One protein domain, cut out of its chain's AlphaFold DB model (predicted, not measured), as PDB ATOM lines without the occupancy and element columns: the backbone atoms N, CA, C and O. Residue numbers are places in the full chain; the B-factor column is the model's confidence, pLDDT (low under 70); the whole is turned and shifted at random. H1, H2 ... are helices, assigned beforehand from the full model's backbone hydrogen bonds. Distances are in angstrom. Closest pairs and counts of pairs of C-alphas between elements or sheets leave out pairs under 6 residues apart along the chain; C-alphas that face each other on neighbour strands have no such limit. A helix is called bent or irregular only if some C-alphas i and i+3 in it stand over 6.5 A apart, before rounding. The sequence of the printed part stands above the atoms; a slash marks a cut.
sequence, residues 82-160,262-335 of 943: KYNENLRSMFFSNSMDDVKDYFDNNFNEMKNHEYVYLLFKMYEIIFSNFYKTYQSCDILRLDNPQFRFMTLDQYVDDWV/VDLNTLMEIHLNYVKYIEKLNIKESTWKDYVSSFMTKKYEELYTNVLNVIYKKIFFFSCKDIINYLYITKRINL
ATOM      1  N   LYS A  82      11.190 -49.672  10.704       52.16
ATOM      2  CA  LYS A  82      10.929 -49.666  12.149       52.16
ATOM      3  C   LYS A  82       9.832 -48.666  12.534       52.16
ATOM      4  O   LYS A  82       9.001 -48.970  13.383       52.16
ATOM      5  N   TYR A  83       9.780 -47.506  11.875       54.62
ATOM      6  CA  TYR A  83       8.688 -46.543  12.040       54.62
ATOM      7  C   TYR A  83       7.328 -47.142  11.639       54.62
ATOM      8  O   TYR A  83       6.362 -47.075  12.399       54.62
ATOM      9  N   ASN A  84       7.262 -47.788  10.471       60.03
ATOM     10  CA  ASN A  84       6.041 -48.429   9.980       60.03
ATOM     11  C   ASN A  84       5.628 -49.644  10.834       60.03
ATOM     12  O   ASN A  84       4.434 -49.886  11.000       60.03
ATOM     13  N   GLU A  85       6.578 -50.391  11.405       61.41
ATOM     14  CA  GLU A  85       6.308 -51.466  12.372       61.41
ATOM     15  C   GLU A  85       5.755 -50.922  13.700       61.41
ATOM     16  O   GLU A  85       4.775 -51.468  14.205       61.41
ATOM     17  N   ASN A  86       6.293 -49.810  14.218       65.00
ATOM     18  CA  ASN A  86       5.744 -49.128  15.398       65.00
ATOM     19  C   ASN A  86       4.311 -48.621  15.152       65.00
ATOM     20  O   ASN A  86       3.449 -48.758  16.016       65.00
ATOM     21  N   LEU A  87       4.033 -48.031  13.981       67.31
ATOM     22  CA  LEU A  87       2.672 -47.598  13.650       67.31
ATOM     23  C   LEU A  87       1.735 -48.809  13.496       67.31
ATOM     24  O   LEU A  87       0.631 -48.784  14.028       67.31
ATOM     25  N   ARG A  88       2.180 -49.901  12.849       67.75
ATOM     26  CA  ARG A  88       1.410 -51.157  12.735       67.75
ATOM     27  C   ARG A  88       1.088 -51.794  14.086       67.75
ATOM     28  O   ARG A  88      -0.026 -52.279  14.246       67.75
ATOM     29  N   SER A  89       2.004 -51.801  15.055       66.62
ATOM     30  CA  SER A  89       1.702 -52.350  16.386       66.62
ATOM     31  C   SER A  89       0.642 -51.523  17.122       66.62
ATOM     32  O   SER A  89      -0.200 -52.091  17.817       66.62
ATOM     33  N   MET A  90       0.600 -50.207  16.889       73.94
ATOM     34  CA  MET A  90      -0.414 -49.310  17.447       73.94
ATOM     35  C   MET A  90      -1.837 -49.588  16.913       73.94
ATOM     36  O   MET A  90      -2.794 -49.442  17.678       73.94
ATOM     37  N   PHE A  91      -2.001 -50.119  15.686       66.75
ATOM     38  CA  PHE A  91      -3.317 -50.586  15.197       66.75
ATOM     39  C   PHE A  91      -3.944 -51.646  16.098       66.75
ATOM     40  O   PHE A  91      -5.158 -51.628  16.289       66.75
ATOM     41  N   PHE A  92      -3.142 -52.540  16.674       70.94
ATOM     42  CA  PHE A  92      -3.621 -53.675  17.468       70.94
ATOM     43  C   PHE A  92      -3.515 -53.438  18.987       70.94
ATOM     44  O   PHE A  92      -3.823 -54.326  19.783       70.94
ATOM     45  N   SER A  93      -3.137 -52.227  19.418       75.94
ATOM     46  CA  SER A  93      -3.280 -51.838  20.823       75.94
ATOM     47  C   SER A  93      -4.758 -51.725  21.216       75.94
ATOM     48  O   SER A  93      -5.614 -51.317  20.430       75.94
ATOM     49  N   ASN A  94      -5.052 -52.063  22.469       73.81
ATOM     50  CA  ASN A  94      -6.367 -51.922  23.092       73.81
ATOM     51  C   ASN A  94      -6.341 -50.968  24.309       73.81
ATOM     52  O   ASN A  94      -7.310 -50.904  25.067       73.81
ATOM     53  N   SER A  95      -5.239 -50.236  24.511       80.38
ATOM     54  CA  SER A  95      -4.954 -49.441  25.710       80.38
ATOM     55  C   SER A  95      -4.682 -47.979  25.352       80.38
ATOM     56  O   SER A  95      -3.864 -47.669  24.491       80.38
ATOM     57  N   MET A  96      -5.372 -47.061  26.035       81.12
ATOM     58  CA  MET A  96      -5.210 -45.613  25.839       81.12
ATOM     59  C   MET A  96      -3.825 -45.110  26.294       81.12
ATOM     60  O   MET A  96      -3.369 -44.062  25.838       81.12
ATOM     61  N   ASP A  97      -3.143 -45.864  27.159       81.12
ATOM     62  CA  ASP A  97      -1.790 -45.538  27.606       81.12
ATOM     63  C   ASP A  97      -0.743 -45.865  26.536       81.12
ATOM     64  O   ASP A  97       0.133 -45.042  26.296       81.12
ATOM     65  N   ASP A  98      -0.896 -46.958  25.783       81.56
ATOM     66  CA  ASP A  98      -0.013 -47.268  24.649       81.56
ATOM     67  C   ASP A  98      -0.142 -46.195  23.552       81.56
ATOM     68  O   ASP A  98       0.839 -45.821  22.908       81.56
ATOM     69  N   VAL A  99      -1.359 -45.668  23.349       81.69
ATOM     70  CA  VAL A  99      -1.625 -44.542  22.435       81.69
ATOM     71  C   VAL A  99      -0.927 -43.269  22.915       81.69
ATOM     72  O   VAL A  99      -0.374 -42.532  22.093       81.69
ATOM     73  N   LYS A 100      -0.911 -43.019  24.232       81.75
ATOM     74  CA  LYS A 100      -0.168 -41.902  24.827       81.75
ATOM     75  C   LYS A 100       1.333 -42.069  24.616       81.75
ATOM     76  O   LYS A 100       1.974 -41.151  24.114       81.75
ATOM     77  N   ASP A 101       1.874 -43.233  24.953       80.50
ATOM     78  CA  ASP A 101       3.304 -43.509  24.860       80.50
ATOM     79  C   ASP A 101       3.772 -43.492  23.398       80.50
ATOM     80  O   ASP A 101       4.844 -42.961  23.105       80.50
ATOM     81  N   TYR A 102       2.963 -43.967  22.444       82.19
ATOM     82  CA  TYR A 102       3.250 -43.800  21.018       82.19
ATOM     83  C   TYR A 102       3.293 -42.316  20.614       82.19
ATOM     84  O   TYR A 102       4.247 -41.891  19.959       82.19
ATOM     85  N   PHE A 103       2.298 -41.515  21.014       82.12
ATOM     86  CA  PHE A 103       2.244 -40.083  20.697       82.12
ATOM     87  C   PHE A 103       3.423 -39.310  21.301       82.12
ATOM     88  O   PHE A 103       4.100 -38.583  20.576       82.12
ATOM     89  N   ASP A 104       3.716 -39.508  22.588       81.06
ATOM     90  CA  ASP A 104       4.794 -38.810  23.296       81.06
ATOM     91  C   ASP A 104       6.183 -39.184  22.736       81.06
ATOM     92  O   ASP A 104       7.045 -38.313  22.616       81.06
ATOM     93  N   ASN A 105       6.398 -40.442  22.320       78.81
ATOM     94  CA  ASN A 105       7.666 -40.876  21.715       78.81
ATOM     95  C   ASN A 105       7.850 -40.426  20.250       78.81
ATOM     96  O   ASN A 105       8.982 -40.184  19.837       78.81
ATOM     97  N   ASN A 106       6.777 -40.314  19.453       76.50
ATOM     98  CA  ASN A 106       6.868 -40.056  18.003       76.50
ATOM     99  C   ASN A 106       6.445 -38.628  17.588       76.50
ATOM    100  O   ASN A 106       6.528 -38.288  16.408       76.50
ATOM    101  N   PHE A 107       6.018 -37.777  18.532       72.19
ATOM    102  CA  PHE A 107       5.380 -36.460  18.333       72.19
ATOM    103  C   PHE A 107       5.936 -35.592  17.186       72.19
ATOM    104  O   PHE A 107       5.166 -34.962  16.450       72.19
ATOM    105  N   ASN A 108       7.267 -35.544  17.051       66.88
ATOM    106  CA  ASN A 108       7.984 -34.709  16.080       66.88
ATOM    107  C   ASN A 108       8.076 -35.316  14.669       66.88
ATOM    108  O   ASN A 108       8.270 -34.571  13.711       66.88
ATOM    109  N   GLU A 109       7.945 -36.638  14.534       70.50
ATOM    110  CA  GLU A 109       8.142 -37.374  13.276       70.50
ATOM    111  C   GLU A 109       6.817 -37.721  12.570       70.50
ATOM    112  O   GLU A 109       6.818 -38.062  11.388       70.50
ATOM    113  N   MET A 110       5.679 -37.592  13.265       72.44
ATOM    114  CA  MET A 110       4.355 -37.938  12.735       72.44
ATOM    115  C   MET A 110       3.894 -37.070  11.550       72.44
ATOM    116  O   MET A 110       3.891 -35.830  11.585       72.44
ATOM    117  N   LYS A 111       3.402 -37.755  10.516       76.19
ATOM    118  CA  LYS A 111       2.751 -37.208   9.321       76.19
ATOM    119  C   LYS A 111       1.342 -36.714   9.657       76.19
ATOM    120  O   LYS A 111       0.686 -37.199  10.574       76.19
ATOM    121  N   ASN A 112       0.823 -35.779   8.860       74.69
ATOM    122  CA  ASN A 112      -0.469 -35.138   9.142       74.69
ATOM    123  C   ASN A 112      -1.633 -36.147   9.279       74.69
ATOM    124  O   ASN A 112      -2.379 -36.075  10.253       74.69
ATOM    125  N   HIS A 113      -1.758 -37.125   8.374       69.25
ATOM    126  CA  HIS A 113      -2.833 -38.127   8.435       69.25
ATOM    127  C   HIS A 113      -2.761 -39.037   9.675       69.25
ATOM    128  O   HIS A 113      -3.800 -39.480  10.166       69.25
ATOM    129  N   GLU A 114      -1.570 -39.270  10.233       75.31
ATOM    130  CA  GLU A 114      -1.383 -40.153  11.391       75.31
ATOM    131  C   GLU A 114      -2.016 -39.552  12.658       75.31
ATOM    132  O   GLU A 114      -2.608 -40.285  13.441       75.31
ATOM    133  N   TYR A 115      -2.028 -38.220  12.821       78.62
ATOM    134  CA  TYR A 115      -2.758 -37.578  13.926       78.62
ATOM    135  C   TYR A 115      -4.288 -37.746  13.819       78.62
ATOM    136  O   TYR A 115      -4.961 -37.829  14.843       78.62
ATOM    137  N   VAL A 116      -4.858 -37.808  12.605       75.69
ATOM    138  CA  VAL A 116      -6.299 -38.103  12.425       75.69
ATOM    139  C   VAL A 116      -6.575 -39.576  12.722       75.69
ATOM    140  O   VAL A 116      -7.583 -39.903  13.343       75.69
ATOM    141  N   TYR A 117      -5.653 -40.457  12.332       78.12
ATOM    142  CA  TYR A 117      -5.711 -41.875  12.659       78.12
ATOM    143  C   TYR A 117      -5.658 -42.133  14.179       78.12
ATOM    144  O   TYR A 117      -6.480 -42.903  14.677       78.12
ATOM    145  N   LEU A 118      -4.815 -41.415  14.943       82.38
ATOM    146  CA  LEU A 118      -4.836 -41.479  16.414       82.38
ATOM    147  C   LEU A 118      -6.241 -41.213  16.978       82.38
ATOM    148  O   LEU A 118      -6.685 -41.945  17.855       82.38
ATOM    149  N   LEU A 119      -6.970 -40.215  16.462       81.12
ATOM    150  CA  LEU A 119      -8.326 -39.905  16.934       81.12
ATOM    151  C   LEU A 119      -9.335 -41.025  16.633       81.12
ATOM    152  O   LEU A 119     -10.204 -41.288  17.464       81.12
ATOM    153  N   PHE A 120      -9.216 -41.710  15.489       80.94
ATOM    154  CA  PHE A 120     -10.024 -42.903  15.205       80.94
ATOM    155  C   PHE A 120      -9.690 -44.054  16.157       80.94
ATOM    156  O   PHE A 120     -10.607 -44.675  16.693       80.94
ATOM    157  N   LYS A 121      -8.407 -44.289  16.457       84.19
ATOM    158  CA  LYS A 121      -8.009 -45.336  17.405       84.19
ATOM    159  C   LYS A 121      -8.411 -45.009  18.851       84.19
ATOM    160  O   LYS A 121      -8.844 -45.897  19.581       84.19
ATOM    161  N   MET A 122      -8.378 -43.734  19.251       83.88
ATOM    162  CA  MET A 122      -8.950 -43.275  20.525       83.88
ATOM    163  C   MET A 122     -10.466 -43.525  20.579       83.88
ATOM    164  O   MET A 122     -10.951 -44.044  21.583       83.88
ATOM    165  N   TYR A 123     -11.210 -43.217  19.507       83.25
ATOM    166  CA  TYR A 123     -12.645 -43.524  19.411       83.25
ATOM    167  C   TYR A 123     -12.926 -45.028  19.498       83.25
ATOM    168  O   TYR A 123     -13.826 -45.428  20.230       83.25
ATOM    169  N   GLU A 124     -12.131 -45.864  18.825       85.25
ATOM    170  CA  GLU A 124     -12.241 -47.324  18.908       85.25
ATOM    171  C   GLU A 124     -12.064 -47.827  20.346       85.25
ATOM    172  O   GLU A 124     -12.880 -48.610  20.827       85.25
ATOM    173  N   ILE A 125     -11.032 -47.365  21.058       84.00
ATOM    174  CA  ILE A 125     -10.768 -47.780  22.444       84.00
ATOM    175  C   ILE A 125     -11.916 -47.336  23.364       84.00
ATOM    176  O   ILE A 125     -12.370 -48.122  24.198       84.00
ATOM    177  N   ILE A 126     -12.440 -46.119  23.185       82.75
ATOM    178  CA  ILE A 126     -13.619 -45.627  23.912       82.75
ATOM    179  C   ILE A 126     -14.850 -46.503  23.606       82.75
ATOM    180  O   ILE A 126     -15.543 -46.924  24.530       82.75
ATOM    181  N   PHE A 127     -15.098 -46.837  22.335       83.56
ATOM    182  CA  PHE A 127     -16.226 -47.672  21.908       83.56
ATOM    183  C   PHE A 127     -16.112 -49.116  22.416       83.56
ATOM    184  O   PHE A 127     -17.088 -49.670  22.909       83.56
ATOM    185  N   SER A 128     -14.929 -49.727  22.337       83.25
ATOM    186  CA  SER A 128     -14.666 -51.094  22.810       83.25
ATOM    187  C   SER A 128     -14.943 -51.220  24.312       83.25
ATOM    188  O   SER A 128     -15.567 -52.185  24.755       83.25
ATOM    189  N   ASN A 129     -14.561 -50.209  25.099       82.31
ATOM    190  CA  ASN A 129     -14.873 -50.159  26.528       82.31
ATOM    191  C   ASN A 129     -16.351 -49.824  26.804       82.31
ATOM    192  O   ASN A 129     -16.948 -50.463  27.673       82.31
ATOM    193  N   PHE A 130     -16.980 -48.920  26.037       82.00
ATOM    194  CA  PHE A 130     -18.431 -48.682  26.092       82.00
ATOM    195  C   PHE A 130     -19.208 -49.982  25.853       82.00
ATOM    196  O   PHE A 130     -20.031 -50.369  26.680       82.00
ATOM    197  N   TYR A 131     -18.902 -50.700  24.767       77.62
ATOM    198  CA  TYR A 131     -19.580 -51.946  24.429       77.62
ATOM    199  C   TYR A 131     -19.386 -52.989  25.529       77.62
ATOM    200  O   TYR A 131     -20.372 -53.517  26.022       77.62
ATOM    201  N   LYS A 132     -18.159 -53.213  26.022       78.56
ATOM    202  CA  LYS A 132     -17.911 -54.118  27.166       78.56
ATOM    203  C   LYS A 132     -18.677 -53.715  28.436       78.56
ATOM    204  O   LYS A 132     -19.113 -54.592  29.173       78.56
ATOM    205  N   THR A 133     -18.870 -52.415  28.680       72.19
ATOM    206  CA  THR A 133     -19.635 -51.906  29.836       72.19
ATOM    207  C   THR A 133     -21.144 -52.142  29.682       72.19
ATOM    208  O   THR A 133     -21.824 -52.408  30.669       72.19
ATOM    209  N   TYR A 134     -21.674 -52.060  28.456       66.12
ATOM    210  CA  TYR A 134     -23.115 -52.099  28.176       66.12
ATOM    211  C   TYR A 134     -23.579 -53.289  27.309       66.12
ATOM    212  O   TYR A 134     -24.722 -53.302  26.859       66.12
ATOM    213  N   GLN A 135     -22.759 -54.321  27.095       60.41
ATOM    214  CA  GLN A 135     -23.122 -55.522  26.319       60.41
ATOM    215  C   GLN A 135     -24.294 -56.298  26.951       60.41
ATOM    216  O   GLN A 135     -25.062 -56.959  26.255       60.41
ATOM    217  N   SER A 136     -24.446 -56.189  28.272       50.53
ATOM    218  CA  SER A 136     -25.575 -56.695  29.058       50.53
ATOM    219  C   SER A 136     -26.745 -55.707  29.177       50.53
ATOM    220  O   SER A 136     -27.720 -56.014  29.849       50.53
ATOM    221  N   CYS A 137     -26.683 -54.526  28.552       57.56
ATOM    222  CA  CYS A 137     -27.764 -53.543  28.601       57.56
ATOM    223  C   CYS A 137     -28.828 -53.863  27.546       57.56
ATOM    224  O   CYS A 137     -28.623 -53.640  26.351       57.56
ATOM    225  N   ASP A 138     -29.993 -54.329  27.992       47.84
ATOM    226  CA  ASP A 138     -31.072 -54.808  27.116       47.84
ATOM    227  C   ASP A 138     -31.570 -53.747  26.124       47.84
ATOM    228  O   ASP A 138     -31.990 -54.083  25.022       47.84
ATOM    229  N   ILE A 139     -31.434 -52.458  26.458       51.03
ATOM    230  CA  ILE A 139     -31.758 -51.338  25.561       51.03
ATOM    231  C   ILE A 139     -30.875 -51.361  24.304       51.03
ATOM    232  O   ILE A 139     -31.389 -51.217  23.199       51.03
ATOM    233  N   LEU A 140     -29.562 -51.575  24.445       58.06
ATOM    234  CA  LEU A 140     -28.636 -51.629  23.304       58.06
ATOM    235  C   LEU A 140     -28.823 -52.899  22.470       58.06
ATOM    236  O   LEU A 140     -28.639 -52.851  21.252       58.06
ATOM    237  N   ARG A 141     -29.231 -53.998  23.118       55.31
ATOM    238  CA  ARG A 141     -29.564 -55.275  22.472       55.31
ATOM    239  C   ARG A 141     -30.881 -55.174  21.689       55.31
ATOM    240  O   ARG A 141     -30.923 -55.626  20.554       55.31
ATOM    241  N   LEU A 142     -31.913 -54.514  22.228       51.47
ATOM    242  CA  LEU A 142     -33.165 -54.220  21.511       51.47
ATOM    243  C   LEU A 142     -32.998 -53.230  20.362       51.47
ATOM    244  O   LEU A 142     -33.622 -53.395  19.316       51.47
ATOM    245  N   ASP A 143     -32.226 -52.159  20.567       50.53
ATOM    246  CA  ASP A 143     -32.048 -51.138  19.534       50.53
ATOM    247  C   ASP A 143     -31.291 -51.720  18.313       50.53
ATOM    248  O   ASP A 143     -31.426 -51.176  17.215       50.53
ATOM    249  N   ASN A 144     -30.536 -52.825  18.491       57.66
ATOM    250  CA  ASN A 144     -29.619 -53.425  17.509       57.66
ATOM    251  C   ASN A 144     -29.543 -54.983  17.575       57.66
ATOM    252  O   ASN A 144     -28.453 -55.531  17.767       57.66
ATOM    253  N   PRO A 145     -30.644 -55.742  17.401       49.66
ATOM    254  CA  PRO A 145     -30.705 -57.168  17.769       49.66
ATOM    255  C   PRO A 145     -29.818 -58.098  16.925       49.66
ATOM    256  O   PRO A 145     -29.418 -59.157  17.400       49.66
ATOM    257  N   GLN A 146     -29.476 -57.702  15.696       53.91
ATOM    258  CA  GLN A 146     -28.571 -58.447  14.810       53.91
ATOM    259  C   GLN A 146     -27.108 -57.958  14.875       53.91
ATOM    260  O   GLN A 146     -26.247 -58.493  14.175       53.91
ATOM    261  N   PHE A 147     -26.786 -56.943  15.688       66.31
ATOM    262  CA  PHE A 147     -25.422 -56.410  15.753       66.31
ATOM    263  C   PHE A 147     -24.502 -57.317  16.582       66.31
ATOM    264  O   PHE A 147     -24.574 -57.368  17.811       66.31
ATOM    265  N   ARG A 148     -23.578 -57.999  15.903       68.38
ATOM    266  CA  ARG A 148     -22.514 -58.794  16.523       68.38
ATOM    267  C   ARG A 148     -21.234 -57.970  16.618       68.38
ATOM    268  O   ARG A 148     -20.549 -57.803  15.621       68.38
ATOM    269  N   PHE A 149     -20.856 -57.510  17.809       78.75
ATOM    270  CA  PHE A 149     -19.537 -56.892  17.982       78.75
ATOM    271  C   PHE A 149     -18.407 -57.878  17.630       78.75
ATOM    272  O   PHE A 149     -18.412 -59.030  18.068       78.75
ATOM    273  N   MET A 150     -17.440 -57.391  16.856       77.00
ATOM    274  CA  MET A 150     -16.178 -58.046  16.505       77.00
ATOM    275  C   MET A 150     -15.042 -57.106  16.916       77.00
ATOM    276  O   MET A 150     -15.236 -55.892  16.877       77.00
ATOM    277  N   THR A 151     -13.869 -57.625  17.289       80.38
ATOM    278  CA  THR A 151     -12.675 -56.770  17.456       80.38
ATOM    279  C   THR A 151     -12.073 -56.393  16.101       80.38
ATOM    280  O   THR A 151     -12.382 -57.018  15.083       80.38
ATOM    281  N   LEU A 152     -11.178 -55.397  16.075       79.25
ATOM    282  CA  LEU A 152     -10.441 -55.046  14.859       79.25
ATOM    283  C   LEU A 152      -9.629 -56.240  14.335       79.25
ATOM    284  O   LEU A 152      -9.583 -56.442  13.127       79.25
ATOM    285  N   ASP A 153      -9.049 -57.055  15.223       75.56
ATOM    286  CA  ASP A 153      -8.330 -58.284  14.861       75.56
ATOM    287  C   ASP A 153      -9.252 -59.235  14.085       75.56
ATOM    288  O   ASP A 153      -8.967 -59.575  12.942       75.56
ATOM    289  N   GLN A 154     -10.423 -59.549  14.652       77.69
ATOM    290  CA  GLN A 154     -11.423 -60.437  14.047       77.69
ATOM    291  C   GLN A 154     -11.984 -59.894  12.724       77.69
ATOM    292  O   GLN A 154     -12.338 -60.662  11.832       77.69
ATOM    293  N   TYR A 155     -12.085 -58.569  12.591       79.19
ATOM    294  CA  TYR A 155     -12.519 -57.911  11.358       79.19
ATOM    295  C   TYR A 155     -11.438 -57.970  10.265       79.19
ATOM    296  O   TYR A 155     -11.754 -58.156   9.091       79.19
ATOM    297  N   VAL A 156     -10.157 -57.868  10.639       78.69
ATOM    298  CA  VAL A 156      -9.021 -58.083   9.727       78.69
ATOM    299  C   VAL A 156      -8.909 -59.565   9.339       78.69
ATOM    300  O   VAL A 156      -8.739 -59.846   8.154       78.69
ATOM    301  N   ASP A 157      -9.079 -60.500  10.284       72.25
ATOM    302  CA  ASP A 157      -9.108 -61.953  10.036       72.25
ATOM    303  C   ASP A 157     -10.160 -62.317   8.972       72.25
ATOM    304  O   ASP A 157      -9.860 -62.990   7.983       72.25
ATOM    305  N   ASP A 158     -11.393 -61.831   9.147       74.62
ATOM    306  CA  ASP A 158     -12.515 -62.044   8.227       74.62
ATOM    307  C   ASP A 158     -12.266 -61.408   6.847       74.62
ATOM    308  O   ASP A 158     -12.438 -62.065   5.815       74.62
ATOM    309  N   TRP A 159     -11.787 -60.161   6.804       75.31
ATOM    310  CA  TRP A 159     -11.475 -59.474   5.547       75.31
ATOM    311  C   TRP A 159     -10.383 -60.206   4.752       75.31
ATOM    312  O   TRP A 159     -10.548 -60.473   3.557       75.31
ATOM    313  N   VAL A 160      -9.290 -60.604   5.413       71.81
ATOM    314  CA  VAL A 160      -8.196 -61.367   4.788       71.81
ATOM    315  C   VAL A 160      -8.666 -62.767   4.380       71.81
ATOM    316  O   VAL A 160      -8.292 -63.242   3.306       71.81
ATOM    317  N   VAL A 262      -0.262 -57.368   4.684       57.84
ATOM    318  CA  VAL A 262      -1.213 -56.298   4.318       57.84
ATOM    319  C   VAL A 262      -0.490 -54.954   4.280       57.84
ATOM    320  O   VAL A 262       0.221 -54.608   5.228       57.84
ATOM    321  N   ASP A 263      -0.646 -54.182   3.200       66.50
ATOM    322  CA  ASP A 263      -0.052 -52.844   3.119       66.50
ATOM    323  C   ASP A 263      -0.642 -51.895   4.176       66.50
ATOM    324  O   ASP A 263      -1.802 -52.006   4.575       66.50
ATOM    325  N   LEU A 264       0.168 -50.941   4.634       66.38
ATOM    326  CA  LEU A 264      -0.215 -49.973   5.657       66.38
ATOM    327  C   LEU A 264      -1.415 -49.111   5.225       66.38
ATOM    328  O   LEU A 264      -2.281 -48.835   6.053       66.38
ATOM    329  N   ASN A 265      -1.514 -48.739   3.943       65.00
ATOM    330  CA  ASN A 265      -2.650 -47.959   3.440       65.00
ATOM    331  C   ASN A 265      -3.935 -48.806   3.420       65.00
ATOM    332  O   ASN A 265      -4.993 -48.334   3.833       65.00
ATOM    333  N   THR A 266      -3.835 -50.081   3.030       67.06
ATOM    334  CA  THR A 266      -4.953 -51.035   3.092       67.06
ATOM    335  C   THR A 266      -5.403 -51.276   4.536       67.06
ATOM    336  O   THR A 266      -6.600 -51.308   4.804       67.06
ATOM    337  N   LEU A 267      -4.476 -51.364   5.497       69.88
ATOM    338  CA  LEU A 267      -4.808 -51.494   6.920       69.88
ATOM    339  C   LEU A 267      -5.522 -50.240   7.469       69.88
ATOM    340  O   LEU A 267      -6.476 -50.368   8.239       69.88
ATOM    341  N   MET A 268      -5.129 -49.036   7.031       68.69
ATOM    342  CA  MET A 268      -5.860 -47.791   7.328       68.69
ATOM    343  C   MET A 268      -7.285 -47.806   6.759       68.69
ATOM    344  O   MET A 268      -8.220 -47.388   7.441       68.69
ATOM    345  N   GLU A 269      -7.473 -48.301   5.535       69.19
ATOM    346  CA  GLU A 269      -8.789 -48.404   4.898       69.19
ATOM    347  C   GLU A 269      -9.692 -49.446   5.580       69.19
ATOM    348  O   GLU A 269     -10.856 -49.153   5.868       69.19
ATOM    349  N   ILE A 270      -9.154 -50.620   5.930       75.25
ATOM    350  CA  ILE A 270      -9.864 -51.641   6.718       75.25
ATOM    351  C   ILE A 270     -10.284 -51.062   8.074       75.25
ATOM    352  O   ILE A 270     -11.444 -51.201   8.452       75.25
ATOM    353  N   HIS A 271      -9.401 -50.342   8.775       76.88
ATOM    354  CA  HIS A 271      -9.747 -49.698  10.046       76.88
ATOM    355  C   HIS A 271     -10.833 -48.615   9.887       76.88
ATOM    356  O   HIS A 271     -11.745 -48.542  10.708       76.88
ATOM    357  N   LEU A 272     -10.810 -47.806   8.822       72.31
ATOM    358  CA  LEU A 272     -11.877 -46.827   8.551       72.31
ATOM    359  C   LEU A 272     -13.230 -47.496   8.256       72.31
ATOM    360  O   LEU A 272     -14.271 -46.976   8.663       72.31
ATOM    361  N   ASN A 273     -13.231 -48.648   7.581       76.00
ATOM    362  CA  ASN A 273     -14.442 -49.434   7.343       76.00
ATOM    363  C   ASN A 273     -14.911 -50.184   8.605       76.00
ATOM    364  O   ASN A 273     -16.114 -50.274   8.841       76.00
ATOM    365  N   TYR A 274     -13.994 -50.604   9.480       79.38
ATOM    366  CA  TYR A 274     -14.314 -51.105  10.817       79.38
ATOM    367  C   TYR A 274     -14.915 -50.014  11.720       79.38
ATOM    368  O   TYR A 274     -15.880 -50.283  12.432       79.38
ATOM    369  N   VAL A 275     -14.449 -48.760  11.634       76.06
ATOM    370  CA  VAL A 275     -15.112 -47.629  12.312       76.06
ATOM    371  C   VAL A 275     -16.544 -47.464  11.792       76.06
ATOM    372  O   VAL A 275     -17.467 -47.449  12.597       76.06
ATOM    373  N   LYS A 276     -16.777 -47.447  10.467       73.81
ATOM    374  CA  LYS A 276     -18.155 -47.448   9.918       73.81
ATOM    375  C   LYS A 276     -18.992 -48.629  10.433       73.81
ATOM    376  O   LYS A 276     -20.193 -48.478  10.634       73.81
ATOM    377  N   TYR A 277     -18.376 -49.801  10.606       77.31
ATOM    378  CA  TYR A 277     -19.038 -51.010  11.084       77.31
ATOM    379  C   TYR A 277     -19.493 -50.879  12.541       77.31
ATOM    380  O   TYR A 277     -20.681 -51.040  12.806       77.31
ATOM    381  N   ILE A 278     -18.604 -50.512  13.471       78.62
ATOM    382  CA  ILE A 278     -18.990 -50.303  14.879       78.62
ATOM    383  C   ILE A 278     -19.994 -49.150  15.028       78.62
ATOM    384  O   ILE A 278     -20.882 -49.206  15.873       78.62
ATOM    385  N   GLU A 279     -19.935 -48.152  14.144       71.81
ATOM    386  CA  GLU A 279     -20.909 -47.061  14.073       71.81
ATOM    387  C   GLU A 279     -22.310 -47.476  13.582       71.81
ATOM    388  O   GLU A 279     -23.225 -46.655  13.698       71.81
ATOM    389  N   LYS A 280     -22.511 -48.717  13.096       69.12
ATOM    390  CA  LYS A 280     -23.853 -49.291  12.860       69.12
ATOM    391  C   LYS A 280     -24.581 -49.661  14.157       69.12
ATOM    392  O   LYS A 280     -25.804 -49.772  14.127       69.12
ATOM    393  N   LEU A 281     -23.876 -49.805  15.284       67.38
ATOM    394  CA  LEU A 281     -24.518 -49.878  16.597       67.38
ATOM    395  C   LEU A 281     -25.110 -48.499  16.921       67.38
ATOM    396  O   LEU A 281     -24.392 -47.543  17.219       67.38
ATOM    397  N   ASN A 282     -26.432 -48.391  16.855       63.56
ATOM    398  CA  ASN A 282     -27.164 -47.170  17.148       63.56
ATOM    399  C   ASN A 282     -27.133 -46.893  18.660       63.56
ATOM    400  O   ASN A 282     -27.782 -47.590  19.442       63.56
ATOM    401  N   ILE A 283     -26.362 -45.878  19.065       67.38
ATOM    402  CA  ILE A 283     -26.215 -45.441  20.458       67.38
ATOM    403  C   ILE A 283     -26.834 -44.047  20.622       67.38
ATOM    404  O   ILE A 283     -26.507 -43.107  19.897       67.38
ATOM    405  N   LYS A 284     -27.692 -43.889  21.635       65.06
ATOM    406  CA  LYS A 284     -28.320 -42.608  21.998       65.06
ATOM    407  C   LYS A 284     -27.257 -41.590  22.445       65.06
ATOM    408  O   LYS A 284     -26.474 -41.880  23.348       65.06
ATOM    409  N   GLU A 285     -27.260 -40.390  21.843       65.88
ATOM    410  CA  GLU A 285     -26.216 -39.353  22.029       65.88
ATOM    411  C   GLU A 285     -25.942 -39.039  23.510       65.88
ATOM    412  O   GLU A 285     -24.786 -38.878  23.893       65.88
ATOM    413  N   SER A 286     -26.984 -38.998  24.351       64.44
ATOM    414  CA  SER A 286     -26.853 -38.776  25.795       64.44
ATOM    415  C   SER A 286     -26.074 -39.895  26.486       64.44
ATOM    416  O   SER A 286     -25.050 -39.628  27.097       64.44
ATOM    417  N   THR A 287     -26.494 -41.154  26.321       68.56
ATOM    418  CA  THR A 287     -25.861 -42.320  26.960       68.56
ATOM    419  C   THR A 287     -24.411 -42.490  26.517       68.56
ATOM    420  O   THR A 287     -23.548 -42.801  27.336       68.56
ATOM    421  N   TRP A 288     -24.129 -42.234  25.236       76.25
ATOM    422  CA  TRP A 288     -22.761 -42.169  24.733       76.25
ATOM    423  C   TRP A 288     -21.968 -41.063  25.435       76.25
ATOM    424  O   TRP A 288     -20.925 -41.329  26.025       76.25
ATOM    425  N   LYS A 289     -22.473 -39.826  25.422       75.06
ATOM    426  CA  LYS A 289     -21.778 -38.664  25.983       75.06
ATOM    427  C   LYS A 289     -21.514 -38.791  27.482       75.06
ATOM    428  O   LYS A 289     -20.401 -38.499  27.910       75.06
ATOM    429  N   ASP A 290     -22.496 -39.245  28.254       75.81
ATOM    430  CA  ASP A 290     -22.372 -39.437  29.701       75.81
ATOM    431  C   ASP A 290     -21.279 -40.476  30.017       75.81
ATOM    432  O   ASP A 290     -20.443 -40.250  30.895       75.81
ATOM    433  N   TYR A 291     -21.202 -41.565  29.237       81.25
ATOM    434  CA  TYR A 291     -20.106 -42.531  29.344       81.25
ATOM    435  C   TYR A 291     -18.755 -41.938  28.936       81.25
ATOM    436  O   TYR A 291     -17.787 -42.088  29.677       81.25
ATOM    437  N   VAL A 292     -18.659 -41.238  27.799       80.44
ATOM    438  CA  VAL A 292     -17.393 -40.631  27.344       80.44
ATOM    439  C   VAL A 292     -16.874 -39.620  28.372       80.44
ATOM    440  O   VAL A 292     -15.687 -39.638  28.690       80.44
ATOM    441  N   SER A 293     -17.749 -38.808  28.971       79.69
ATOM    442  CA  SER A 293     -17.391 -37.905  30.075       79.69
ATOM    443  C   SER A 293     -16.959 -38.633  31.357       79.69
ATOM    444  O   SER A 293     -16.190 -38.066  32.125       79.69
ATOM    445  N   SER A 294     -17.397 -39.876  31.590       81.00
ATOM    446  CA  SER A 294     -16.925 -40.702  32.714       81.00
ATOM    447  C   SER A 294     -15.649 -41.497  32.403       81.00
ATOM    448  O   SER A 294     -14.891 -41.809  33.320       81.00
ATOM    449  N   PHE A 295     -15.416 -41.860  31.140       82.06
ATOM    450  CA  PHE A 295     -14.251 -42.628  30.686       82.06
ATOM    451  C   PHE A 295     -13.008 -41.741  30.523       82.06
ATOM    452  O   PHE A 295     -11.882 -42.161  30.802       82.06
ATOM    453  N   MET A 296     -13.202 -40.500  30.076       79.44
ATOM    454  CA  MET A 296     -12.128 -39.543  29.831       79.44
ATOM    455  C   MET A 296     -11.594 -38.969  31.143       79.44
ATOM    456  O   MET A 296     -11.922 -37.863  31.558       79.44
ATOM    457  N   THR A 297     -10.722 -39.737  31.795       81.50
ATOM    458  CA  THR A 297      -9.916 -39.235  32.911       81.50
ATOM    459  C   THR A 297      -9.079 -38.033  32.467       81.50
ATOM    460  O   THR A 297      -8.686 -37.932  31.304       81.50
ATOM    461  N   LYS A 298      -8.698 -37.167  33.413       76.50
ATOM    462  CA  LYS A 298      -7.868 -35.977  33.152       76.50
ATOM    463  C   LYS A 298      -6.590 -36.265  32.332       76.50
ATOM    464  O   LYS A 298      -6.180 -35.430  31.534       76.50
ATOM    465  N   LYS A 299      -5.989 -37.458  32.487       81.00
ATOM    466  CA  LYS A 299      -4.829 -37.938  31.702       81.00
ATOM    467  C   LYS A 299      -5.168 -38.101  30.212       81.00
ATOM    468  O   LYS A 299      -4.365 -37.753  29.349       81.00
ATOM    469  N   TYR A 300      -6.356 -38.625  29.915       83.44
ATOM    470  CA  TYR A 300      -6.844 -38.860  28.555       83.44
ATOM    471  C   TYR A 300      -7.413 -37.586  27.921       83.44
ATOM    472  O   TYR A 300      -7.204 -37.360  26.730       83.44
ATOM    473  N   GLU A 301      -8.062 -36.714  28.702       81.38
ATOM    474  CA  GLU A 301      -8.463 -35.372  28.249       81.38
ATOM    475  C   GLU A 301      -7.257 -34.532  27.812       81.38
ATOM    476  O   GLU A 301      -7.321 -33.851  26.788       81.38
ATOM    477  N   GLU A 302      -6.146 -34.599  28.554       82.12
ATOM    478  CA  GLU A 302      -4.903 -33.896  28.224       82.12
ATOM    479  C   GLU A 302      -4.273 -34.425  26.926       82.12
ATOM    480  O   GLU A 302      -3.976 -33.631  26.031       82.12
ATOM    481  N   LEU A 303      -4.160 -35.752  26.759       82.81
ATOM    482  CA  LEU A 303      -3.724 -36.376  25.499       82.81
ATOM    483  C   LEU A 303      -4.605 -35.940  24.318       82.81
ATOM    484  O   LEU A 303      -4.097 -35.438  23.316       82.81
ATOM    485  N   TYR A 304      -5.926 -36.081  24.451       82.44
ATOM    486  CA  TYR A 304      -6.895 -35.711  23.417       82.44
ATOM    487  C   TYR A 304      -6.763 -34.232  23.032       82.44
ATOM    488  O   TYR A 304      -6.638 -33.891  21.855       82.44
ATOM    489  N   THR A 305      -6.692 -33.347  24.027       80.44
ATOM    490  CA  THR A 305      -6.518 -31.902  23.831       80.44
ATOM    491  C   THR A 305      -5.188 -31.576  23.147       80.44
ATOM    492  O   THR A 305      -5.144 -30.700  22.282       80.44
ATOM    493  N   ASN A 306      -4.107 -32.296  23.460       81.50
ATOM    494  CA  ASN A 306      -2.808 -32.122  22.810       81.50
ATOM    495  C   ASN A 306      -2.828 -32.559  21.335       81.50
ATOM    496  O   ASN A 306      -2.364 -31.797  20.483       81.50
ATOM    497  N   VAL A 307      -3.438 -33.704  21.004       81.56
ATOM    498  CA  VAL A 307      -3.635 -34.150  19.609       81.56
ATOM    499  C   VAL A 307      -4.465 -33.124  18.824       81.56
ATOM    500  O   VAL A 307      -4.037 -32.665  17.760       81.56
ATOM    501  N   LEU A 308      -5.605 -32.680  19.371       80.19
ATOM    502  CA  LEU A 308      -6.448 -31.652  18.742       80.19
ATOM    503  C   LEU A 308      -5.692 -30.331  18.523       80.19
ATOM    504  O   LEU A 308      -5.815 -29.728  17.456       80.19
ATOM    505  N   ASN A 309      -4.880 -29.890  19.489       79.44
ATOM    506  CA  ASN A 309      -4.083 -28.661  19.390       79.44
ATOM    507  C   ASN A 309      -3.003 -28.723  18.296       79.44
ATOM    508  O   ASN A 309      -2.704 -27.696  17.679       79.44
ATOM    509  N   VAL A 310      -2.410 -29.895  18.040       79.31
ATOM    510  CA  VAL A 310      -1.457 -30.080  16.930       79.31
ATOM    511  C   VAL A 310      -2.178 -30.012  15.587       79.31
ATOM    512  O   VAL A 310      -1.742 -29.268  14.705       79.31
ATOM    513  N   ILE A 311      -3.304 -30.720  15.444       76.88
ATOM    514  CA  ILE A 311      -4.108 -30.709  14.213       76.88
ATOM    515  C   ILE A 311      -4.613 -29.294  13.916       76.88
ATOM    516  O   ILE A 311      -4.450 -28.818  12.796       76.88
ATOM    517  N   TYR A 312      -5.119 -28.574  14.922       75.75
ATOM    518  CA  TYR A 312      -5.575 -27.187  14.788       75.75
ATOM    519  C   TYR A 312      -4.483 -26.256  14.241       75.75
ATOM    520  O   TYR A 312      -4.701 -25.554  13.254       75.75
ATOM    521  N   LYS A 313      -3.271 -26.299  14.816       78.75
ATOM    522  CA  LYS A 313      -2.123 -25.495  14.350       78.75
ATOM    523  C   LYS A 313      -1.665 -25.861  12.935       78.75
ATOM    524  O   LYS A 313      -1.134 -25.003  12.233       78.75
ATOM    525  N   LYS A 314      -1.850 -27.118  12.520       78.94
ATOM    526  CA  LYS A 314      -1.440 -27.644  11.209       78.94
ATOM    527  C   LYS A 314      -2.590 -27.703  10.177       78.94
ATOM    528  O   LYS A 314      -2.340 -28.158   9.066       78.94
ATOM    529  N   ILE A 315      -3.819 -27.256  10.476       74.69
ATOM    530  CA  ILE A 315      -5.036 -27.649   9.722       74.69
ATOM    531  C   ILE A 315      -4.995 -27.378   8.206       74.69
ATOM    532  O   ILE A 315      -5.481 -28.189   7.424       74.69
ATOM    533  N   PHE A 316      -4.350 -26.294   7.767       71.44
ATOM    534  CA  PHE A 316      -4.204 -25.955   6.342       71.44
ATOM    535  C   PHE A 316      -3.234 -26.864   5.557       71.44
ATOM    536  O   PHE A 316      -3.116 -26.717   4.344       71.44
ATOM    537  N   PHE A 317      -2.549 -27.798   6.227       76.50
ATOM    538  CA  PHE A 317      -1.650 -28.793   5.628       76.50
ATOM    539  C   PHE A 317      -2.271 -30.208   5.544       76.50
ATOM    540  O   PHE A 317      -1.573 -31.165   5.208       76.50
ATOM    541  N   PHE A 318      -3.558 -30.366   5.869       76.06
ATOM    542  CA  PHE A 318      -4.309 -31.625   5.742       76.06
ATOM    543  C   PHE A 318      -5.097 -31.654   4.425       76.06
ATOM    544  O   PHE A 318      -5.483 -30.602   3.910       76.06
ATOM    545  N   SER A 319      -5.388 -32.844   3.881       78.94
ATOM    546  CA  SER A 319      -6.301 -32.935   2.734       78.94
ATOM    547  C   SER A 319      -7.746 -32.661   3.165       78.94
ATOM    548  O   SER A 319      -8.111 -32.829   4.330       78.94
ATOM    549  N   CYS A 320      -8.618 -32.280   2.225       77.94
ATOM    550  CA  CYS A 320     -10.026 -32.030   2.547       77.94
ATOM    551  C   CYS A 320     -10.733 -33.280   3.121       77.94
ATOM    552  O   CYS A 320     -11.574 -33.147   4.011       77.94
ATOM    553  N   LYS A 321     -10.336 -34.490   2.692       75.06
ATOM    554  CA  LYS A 321     -10.858 -35.765   3.217       75.06
ATOM    555  C   LYS A 321     -10.401 -36.015   4.662       75.06
ATOM    556  O   LYS A 321     -11.210 -36.439   5.484       75.06
ATOM    557  N   ASP A 322      -9.162 -35.652   5.001       76.50
ATOM    558  CA  ASP A 322      -8.645 -35.727   6.376       76.50
ATOM    559  C   ASP A 322      -9.331 -34.715   7.302       76.50
ATOM    560  O   ASP A 322      -9.692 -35.061   8.422       76.50
ATOM    561  N   ILE A 323      -9.576 -33.486   6.827       79.12
ATOM    562  CA  ILE A 323     -10.297 -32.441   7.578       79.12
ATOM    563  C   ILE A 323     -11.741 -32.876   7.872       79.12
ATOM    564  O   ILE A 323     -12.219 -32.703   8.993       79.12
ATOM    565  N   ILE A 324     -12.432 -33.481   6.898       78.88
ATOM    566  CA  ILE A 324     -13.786 -34.022   7.090       78.88
ATOM    567  C   ILE A 324     -13.762 -35.194   8.082       78.88
ATOM    568  O   ILE A 324     -14.568 -35.215   9.008       78.88
ATOM    569  N   ASN A 325     -12.818 -36.130   7.952       79.50
ATOM    570  CA  ASN A 325     -12.650 -37.238   8.899       79.50
ATOM    571  C   ASN A 325     -12.349 -36.749  10.332       79.50
ATOM    572  O   ASN A 325     -12.954 -37.239  11.284       79.50
ATOM    573  N   TYR A 326     -11.479 -35.747  10.482       80.44
ATOM    574  CA  TYR A 326     -11.162 -35.091  11.753       80.44
ATOM    575  C   TYR A 326     -12.399 -34.453  12.402       80.44
ATOM    576  O   TYR A 326     -12.687 -34.715  13.572       80.44
ATOM    577  N   LEU A 327     -13.161 -33.645  11.656       77.69
ATOM    578  CA  LEU A 327     -14.381 -33.016  12.173       77.69
ATOM    579  C   LEU A 327     -15.447 -34.059  12.530       77.69
ATOM    580  O   LEU A 327     -16.135 -33.906  13.538       77.69
ATOM    581  N   TYR A 328     -15.560 -35.119  11.726       79.56
ATOM    582  CA  TYR A 328     -16.471 -36.231  11.968       79.56
ATOM    583  C   TYR A 328     -16.155 -36.917  13.300       79.56
ATOM    584  O   TYR A 328     -16.996 -36.912  14.198       79.56
ATOM    585  N   ILE A 329     -14.928 -37.420  13.483       77.00
ATOM    586  CA  ILE A 329     -14.560 -38.180  14.684       77.00
ATOM    587  C   ILE A 329     -14.558 -37.306  15.948       77.00
ATOM    588  O   ILE A 329     -15.068 -37.718  16.988       77.00
ATOM    589  N   THR A 330     -14.119 -36.045  15.842       77.06
ATOM    590  CA  THR A 330     -14.184 -35.075  16.952       77.06
ATOM    591  C   THR A 330     -15.637 -34.807  17.370       77.06
ATOM    592  O   THR A 330     -15.919 -34.652  18.561       77.06
ATOM    593  N   LYS A 331     -16.589 -34.811  16.420       77.00
ATOM    594  CA  LYS A 331     -18.027 -34.706  16.717       77.00
ATOM    595  C   LYS A 331     -18.610 -35.995  17.306       77.00
ATOM    596  O   LYS A 331     -19.421 -35.888  18.219       77.00
ATOM    597  N   ARG A 332     -18.185 -37.185  16.854       75.06
ATOM    598  CA  ARG A 332     -18.576 -38.470  17.479       75.06
ATOM    599  C   ARG A 332     -18.110 -38.543  18.941       75.06
ATOM    600  O   ARG A 332     -18.834 -39.070  19.776       75.06
ATOM    601  N   ILE A 333     -16.943 -37.982  19.276       75.25
ATOM    602  CA  ILE A 333     -16.408 -37.942  20.653       75.25
ATOM    603  C   ILE A 333     -17.074 -36.842  21.516       75.25
ATOM    604  O   ILE A 333     -17.266 -37.037  22.711       75.25
ATOM    605  N   ASN A 334     -17.487 -35.707  20.931       71.25
ATOM    606  CA  ASN A 334     -18.400 -34.705  21.530       71.25
ATOM    607  C   ASN A 334     -17.946 -34.026  22.857       71.25
ATOM    608  O   ASN A 334     -18.762 -33.445  23.578       71.25
ATOM    609  N   LEU A 335     -16.645 -34.061  23.180       62.78
ATOM    610  CA  LEU A 335     -16.073 -33.490  24.417       62.78
ATOM    611  C   LEU A 335     -15.905 -31.958  24.407       62.78
ATOM    612  O   LEU A 335     -16.049 -31.313  25.442       62.78
TER     613      LEU A 335
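What this domain is: This is residues 82 to 160 and 262 to 335 of the 943 residues of an uncharacterized protein of Plasmodium coatneyi (UniProt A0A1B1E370). One long helix, H3, runs through the middle of a helical body, with H7, H8 and H9 packed over one side of it and H6 on another, while H2 folds back along H3. H5 packs on H6, H1 pairs with H2, and the small H4 lies past the far end of H3, touching no helix. H2, H3, H8 and H9 make an up-and-down bundle, each running against the one before it in the chain. The printed part has 153 residues with nine named helices, H1 to H9 in chain order, and no named strand: all helix, its packing part aligned and part crossed. It is compact, with a radius of gyration of the C-alphas of 15.6 A, and rounded, spanning 45 by 36 by 29 A.

How they stand to each other: H1, residues 82 to 91, and H2, residues 96 to 106, form a hairpin that only just touches, with 3 pairs of C-alphas within 8 A; the closest are Met 90 and Val 99, 7.0 A. H2 and H3, residues 112 to 134, form another hairpin at a shallow tilt of 12 degrees, the closest C-alphas being Met 96 and Ile 125, 6.9 A. H3 is the hub, touching five helices, each with a part of its length alone. H4, residues 138 to 143, is close but not clearly touching H3. H5, residues 152 to 160, touches H6, residues 264 to 278, at a steep tilt of 66 degrees, with the C-alphas of Leu 152 and Tyr 274 closest at 6.8 A. H6 touches H3, closest at the C-alphas of Glu 124 and Val 275, 7.2 A; their tilt of 36 degrees is only just steep. H7, residues 285 to 295, touches H3 about perpendicular, at 82 degrees, the C-alphas of Ile 126 and Val 292 closest at 7.1 A. H8, residues 298 to 317, touches H3 at the C-alphas of Tyr 115 and Val 307, 6.7 A, their closest. H9, residues 320 to 333, touches H3 at a shallow tilt of 27 degrees, the C-alphas of Val 116 and Tyr 326 closest at 5.8 A. H5 and H3 are apart. Every O i to N i+4 pair is within hydrogen-bond range in H1, H2, H4, H5, H6, H7 and H9; in H3 it is 17 of 19, in H8 14 of 16.

Where its parts are: H1 begins at C-alpha 82, (10.929, -49.666, 12.149). H3 is 34.1 A long, H8 29.1 A, H6 20.9 A and H9 20.1 A. H8 has a kink of 28 degrees near residue 311 and is irregular: C-alphas 313 and 316 are 8.3 A apart. H9 ends at C-alpha 333, (-16.408, -37.942, 20.653).

The domain as a whole: The two C-alphas farthest apart are those of Asn 108 and Leu 142, 45.9 A. Residues 161 to 261 are not printed, and C-alphas 160 and 262 are 8.6 A apart across the cut. Of the links printed whole, none is long. The mean pLDDT of the printed part is 73.7; 43 residues are under 70, among them residues 82 to 89, 134 to 148, 262 to 269 and 280 to 287.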